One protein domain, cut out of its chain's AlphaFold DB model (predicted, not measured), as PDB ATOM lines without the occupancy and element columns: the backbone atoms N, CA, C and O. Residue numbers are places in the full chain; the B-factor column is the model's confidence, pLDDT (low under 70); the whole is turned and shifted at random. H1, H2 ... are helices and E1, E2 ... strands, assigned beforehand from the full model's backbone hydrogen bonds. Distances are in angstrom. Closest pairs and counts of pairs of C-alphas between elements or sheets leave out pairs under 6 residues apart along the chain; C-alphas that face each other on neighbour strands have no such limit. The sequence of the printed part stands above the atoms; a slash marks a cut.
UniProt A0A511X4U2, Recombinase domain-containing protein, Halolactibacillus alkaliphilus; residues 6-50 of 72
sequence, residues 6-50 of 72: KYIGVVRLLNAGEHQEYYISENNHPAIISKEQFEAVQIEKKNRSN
ATOM      1  N   LYS A   6     148.691 168.916 145.081       91.50
ATOM      2  CA  LYS A   6     149.335 169.071 146.394       91.50
ATOM      3  C   LYS A   6     148.433 169.796 147.395       91.50
ATOM      4  O   LYS A   6     148.450 169.475 148.566       91.50
ATOM      5  N   TYR A   7     147.568 170.718 146.973       93.31
ATOM      6  CA  TYR A   7     146.684 171.415 147.919       93.31
ATOM      7  C   TYR A   7     145.675 170.499 148.632       93.31
ATOM      8  O   TYR A   7     145.206 170.862 149.708       93.31
ATOM      9  N   ILE A   8     145.394 169.318 148.071       94.56
ATOM     10  CA  ILE A   8     144.530 168.291 148.668       94.56
ATOM     11  C   ILE A   8     145.334 167.158 149.335       94.56
ATOM     12  O   ILE A   8     144.764 166.128 149.673       94.56
ATOM     13  N   GLY A   9     146.652 167.322 149.510       91.88
ATOM     14  CA  GLY A   9     147.530 166.306 150.108       91.88
ATOM     15  C   GLY A   9     147.914 165.163 149.163       91.88
ATOM     16  O   GLY A   9     148.466 164.160 149.617       91.88
ATOM     17  N   VAL A  10     147.632 165.304 147.861       92.56
ATOM     18  CA  VAL A  10     147.927 164.293 146.837       92.56
ATOM     19  C   VAL A  10     149.170 164.687 146.048       92.56
ATOM     20  O   VAL A  10     149.269 165.790 145.499       92.56
ATOM     21  N   VAL A  11     150.122 163.761 145.957       89.75
ATOM     22  CA  VAL A  11     151.359 163.933 145.190       89.75
ATOM     23  C   VAL A  11     151.473 162.815 144.161       89.75
ATOM     24  O   VAL A  11     151.422 161.635 144.501       89.75
ATOM     25  N   ARG A  12     151.659 163.193 142.893       86.56
ATOM     26  CA  ARG A  12     152.010 162.261 141.817       86.56
ATOM     27  C   ARG A  12     153.524 162.191 141.679       86.56
ATOM     28  O   ARG A  12     154.180 163.228 141.566       86.56
ATOM     29  N   LEU A  13     154.057 160.978 141.687       85.06
ATOM     30  CA  LEU A  13     155.458 160.672 141.421       85.06
ATOM     31  C   LEU A  13     155.546 159.956 140.074       85.06
ATOM     32  O   LEU A  13     154.643 159.197 139.727       85.06
ATOM     33  N   LEU A  14     156.639 160.195 139.344       80.31
ATOM     34  CA  LEU A  14     156.890 159.635 138.013       80.31
ATOM     35  C   LEU A  14     155.755 159.982 137.029       80.31
ATOM     36  O   LEU A  14     154.833 159.210 136.781       80.31
ATOM     37  N   ASN A  15     155.785 161.211 136.505       69.75
ATOM     38  CA  ASN A  15     154.733 161.707 135.617       69.75
ATOM     39  C   ASN A  15     154.599 160.817 134.367       69.75
ATOM     40  O   ASN A  15     155.596 160.481 133.730       69.75
ATOM     41  N   ALA A  16     153.354 160.527 133.971       64.62
ATOM     42  CA  ALA A  16     152.975 159.577 132.912       64.62
ATOM     43  C   ALA A  16     153.447 159.919 131.474       64.62
ATOM     44  O   ALA A  16     152.960 159.334 130.510       64.62
ATOM     45  N   GLY A  17     154.353 160.885 131.304       66.38
ATOM     46  CA  GLY A  17     155.010 161.196 130.030       66.38
ATOM     47  C   GLY A  17     156.474 160.752 129.959       66.38
ATOM     48  O   GLY A  17     156.985 160.578 128.859       66.38
ATOM     49  N   GLU A  18     157.134 160.562 131.104       65.44
ATOM     50  CA  GLU A  18     158.562 160.207 131.176       65.44
ATOM     51  C   GLU A  18     158.784 158.767 131.657       65.44
ATOM     52  O   GLU A  18     159.835 158.184 131.402       65.44
ATOM     53  N   HIS A  19     157.784 158.163 132.309       68.19
ATOM     54  CA  HIS A  19     157.894 156.842 132.921       68.19
ATOM     55  C   HIS A  19     156.686 155.955 132.589       68.19
ATOM     56  O   HIS A  19     155.562 156.438 132.467       68.19
ATOM     57  N   GLN A  20     156.933 154.645 132.452       70.00
ATOM     58  CA  GLN A  20     155.902 153.618 132.224       70.00
ATOM     59  C   GLN A  20     154.970 153.435 133.428       70.00
ATOM     60  O   GLN A  20     153.806 153.080 133.255       70.00
ATOM     61  N   GLU A  21     155.468 153.709 134.631       68.81
ATOM     62  CA  GLU A  21     154.728 153.585 135.882       68.81
ATOM     63  C   GLU A  21     154.581 154.955 136.540       68.81
ATOM     64  O   GLU A  21     155.531 155.738 136.583       68.81
ATOM     65  N   TYR A  22     153.388 155.231 137.069       79.62
ATOM     66  CA  TYR A  22     153.096 156.426 137.853       79.62
ATOM     67  C   TYR A  22     152.605 156.015 139.239       79.62
ATOM     68  O   TYR A  22     151.776 155.116 139.376       79.62
ATOM     69  N   TYR A  23     153.095 156.702 140.268       85.81
ATOM     70  CA  TYR A  23     152.733 156.434 141.657       85.81
ATOM     71  C   TYR A  23     151.936 157.611 142.222       85.81
ATOM     72  O   TYR A  23     152.240 158.777 141.955       85.81
ATOM     73  N   ILE A  24     150.906 157.307 143.010       89.44
ATOM     74  CA  ILE A  24     150.073 158.303 143.692       89.44
ATOM     75  C   ILE A  24     150.254 158.104 145.193       89.44
ATOM     76  O   ILE A  24     149.976 157.028 145.715       89.44
ATOM     77  N   SER A  25     150.721 159.144 145.879       89.75
ATOM     78  CA  SER A  25     150.743 159.194 147.337       89.75
ATOM     79  C   SER A  25     149.606 160.089 147.807       89.75
ATOM     80  O   SER A  25     149.605 161.298 147.556       89.75
ATOM     81  N   GLU A  26     148.623 159.475 148.459       89.44
ATOM     82  CA  GLU A  26     147.553 160.177 149.161       89.44
ATOM     83  C   GLU A  26     147.988 160.489 150.599       89.44
ATOM     84  O   GLU A  26     148.812 159.780 151.179       89.44
ATOM     85  N   ASN A  27     147.444 161.565 151.170       87.50
ATOM     86  CA  ASN A  27     147.680 162.004 152.549       87.50
ATOM     87  C   ASN A  27     149.165 162.191 152.912       87.50
ATOM     88  O   ASN A  27     149.556 162.017 154.065       87.50
ATOM     89  N   ASN A  28     150.000 162.580 151.944       90.19
ATOM     90  CA  ASN A  28     151.433 162.793 152.170       90.19
ATOM     91  C   ASN A  28     151.709 163.939 153.161       90.19
ATOM     92  O   ASN A  28     152.700 163.929 153.887       90.19
ATOM     93  N   HIS A  29     150.820 164.928 153.183       90.00
ATOM     94  CA  HIS A  29     150.846 166.063 154.092       90.00
ATOM     95  C   HIS A  29     149.402 166.515 154.375       90.00
ATOM     96  O   HIS A  29     148.495 166.164 153.611       90.00
ATOM     97  N   PRO A  30     149.153 167.307 155.438       94.19
ATOM     98  CA  PRO A  30     147.818 167.829 155.713       94.19
ATOM     99  C   PRO A  30     147.302 168.659 154.533       94.19
ATOM    100  O   PRO A  30     148.011 169.524 154.008       94.19
ATOM    101  N   ALA A  31     146.072 168.374 154.108       93.69
ATOM    102  CA  ALA A  31     145.422 169.096 153.025       93.69
ATOM    103  C   ALA A  31     145.185 170.561 153.430       93.69
ATOM    104  O   ALA A  31     144.713 170.842 154.529       93.69
ATOM    105  N   ILE A  32     145.512 171.491 152.530       93.94
ATOM    106  CA  ILE A  32     145.289 172.930 152.744       93.94
ATOM    107  C   ILE A  32     143.828 173.284 152.443       93.94
ATOM    108  O   ILE A  32     143.249 174.152 153.091       93.94
ATOM    109  N   ILE A  33     143.232 172.605 151.459       94.00
ATOM    110  CA  ILE A  33     141.820 172.732 151.076       94.00
ATOM    111  C   ILE A  33     141.194 171.348 150.921       94.00
ATOM    112  O   ILE A  33     141.893 170.366 150.661       94.00
ATOM    113  N   SER A  34     139.868 171.265 151.034       94.69
ATOM    114  CA  SER A  34     139.157 170.008 150.805       94.69
ATOM    115  C   SER A  34     139.197 169.602 149.327       94.69
ATOM    116  O   SER A  34     139.286 170.440 148.420       94.69
ATOM    117  N   LYS A  35     139.094 168.293 149.073       92.56
ATOM    118  CA  LYS A  35     139.010 167.745 147.713       92.56
ATOM    119  C   LYS A  35     137.817 168.312 146.940       92.56
ATOM    120  O   LYS A  35     137.969 168.710 145.790       92.56
ATOM    121  N   GLU A  36     136.672 168.438 147.603       95.12
ATOM    122  CA  GLU A  36     135.453 169.022 147.037       95.12
ATOM    123  C   GLU A  36     135.669 170.470 146.571       95.12
ATOM    124  O   GLU A  36     135.339 170.829 145.440       95.12
ATOM    125  N   GLN A  37     136.305 171.299 147.405       95.00
ATOM    126  CA  GLN A  37     136.599 172.686 147.053       95.00
ATOM    127  C   GLN A  37     137.573 172.769 145.869       95.00
ATOM    128  O   GLN A  37     137.414 173.615 144.984       95.00
ATOM    129  N   PHE A  38     138.568 171.882 145.821       95.00
ATOM    130  CA  PHE A  38     139.488 171.803 144.691       95.00
ATOM    131  C   PHE A  38     138.766 171.438 143.386       95.00
ATOM    132  O   PHE A  38     139.000 172.083 142.362       95.00
ATOM    133  N   GLU A  39     137.870 170.450 143.417       94.38
ATOM    134  CA  GLU A  39     137.077 170.021 142.258       94.38
ATOM    135  C   GLU A  39     136.158 171.137 141.749       94.38
ATOM    136  O   GLU A  39     136.173 171.446 140.551       94.38
ATOM    137  N   ALA A  40     135.449 171.822 142.650       95.12
ATOM    138  CA  ALA A  40     134.614 172.974 142.311       95.12
ATOM    139  C   ALA A  40     135.422 174.078 141.599       95.12
ATOM    140  O   ALA A  40     135.000 174.613 140.569       95.12
ATOM    141  N   VAL A  41     136.635 174.370 142.082       94.25
ATOM    142  CA  VAL A  41     137.543 175.339 141.450       94.25
ATOM    143  C   VAL A  41     138.003 174.878 140.065       94.25
ATOM    144  O   VAL A  41     138.099 175.707 139.157       94.25
ATOM    145  N   GLN A  42     138.285 173.586 139.859       93.88
ATOM    146  CA  GLN A  42     138.661 173.086 138.530       93.88
ATOM    147  C   GLN A  42     137.513 173.226 137.522       93.88
ATOM    148  O   GLN A  42     137.756 173.619 136.375       93.88
ATOM    149  N   ILE A  43     136.274 172.954 137.947       91.56
ATOM    150  CA  ILE A  43     135.072 173.143 137.125       91.56
ATOM    151  C   ILE A  43     134.933 174.616 136.744       91.56
ATOM    152  O   ILE A  43     134.871 174.942 135.557       91.56
ATOM    153  N   GLU A  44     134.978 175.519 137.722       91.75
ATOM    154  CA  GLU A  44     134.802 176.947 137.459       91.75
ATOM    155  C   GLU A  44     135.931 177.516 136.591       91.75
ATOM    156  O   GLU A  44     135.705 178.282 135.656       91.75
ATOM    157  N   LYS A  45     137.168 177.071 136.807       88.94
ATOM    158  CA  LYS A  45     138.304 177.433 135.955       88.94
ATOM    159  C   LYS A  45     138.103 176.991 134.505       88.94
ATOM    160  O   LYS A  45     138.481 177.721 133.588       88.94
ATOM    161  N   LYS A  46     137.519 175.808 134.281       85.19
ATOM    162  CA  LYS A  46     137.157 175.330 132.941       85.19
ATOM    163  C   LYS A  46     136.025 176.172 132.348       85.19
ATOM    164  O   LYS A  46     136.127 176.539 131.179       85.19
ATOM    165  N   ASN A  47     135.019 176.538 133.139       85.56
ATOM    166  CA  ASN A  47     133.909 177.396 132.709       85.56
ATOM    167  C   ASN A  47     134.387 178.792 132.292       85.56
ATOM    168  O   ASN A  47     133.995 179.298 131.243       85.56
ATOM    169  N   ARG A  48     135.301 179.390 133.066       84.69
ATOM    170  CA  ARG A  48     135.933 180.681 132.744       84.69
ATOM    171  C   ARG A  48     136.951 180.582 131.614       84.69
ATOM    172  O   ARG A  48     137.421 181.607 131.119       84.69
ATOM    173  N   SER A  49     137.338 179.372 131.210       82.19
ATOM    174  CA  SER A  49     138.286 179.217 130.120       82.19
ATOM    175  C   SER A  49     137.632 179.638 128.805       82.19
ATOM    176  O   SER A  49     136.581 179.145 128.409       82.19
ATOM    177  N   ASN A  50     138.302 180.510 128.055       79.06
ATOM    178  CA  ASN A  50     137.868 180.854 126.700       79.06
ATOM    179  C   ASN A  50     138.165 179.735 125.696       79.06
ATOM    180  O   ASN A  50     138.201 180.008 124.505       79.06
TER     181      ASN A  50
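Overview. This is residues 6 to 50 of the 72 residues of the protein "Recombinase domain-containing protein" of Halolactibacillus alkaliphilus (UniProt A0A511X4U2). A flat, open V: a short two-stranded hairpin, E1 and E2, makes one arm, helix H1 makes the other, and residues 26 to 34 join them at the base. Residues 40 to 50, of which 40 to 47 belong to H1, stick out free. The 45 printed residues hold two strands, then one helix, a mixed class with under half in named elements. The whole is loose, with a radius of gyration of the C-alphas of 13.1 A, spanning 33 by 29 by 10 A.

Arrangement. E1, residues 11 to 13, and E2, residues 23 to 25, form an antiparallel hairpin at 155 degrees; N 11 and O 25 are 3.0 A apart, N 13 and O 23 2.9 A. H1, residues 35 to 47, is apart from E1; its O i to N i+4 pairs are all within hydrogen-bond range.

Along the chain. E1 begins at C-alpha 11 (151.359, 163.933, 145.190) and measures 6.5 A, E2 6.6 A. H1 measures 18.6 A, ending at C-alpha 47 (133.909, 177.396, 132.709).

Size, cuts and confidence. The farthest C-alphas, Asn 28 and Asn 50, are 34.0 A apart. The printed part has no cut; both links are short. Residues 15 to 19 and 21 have pLDDT under 70.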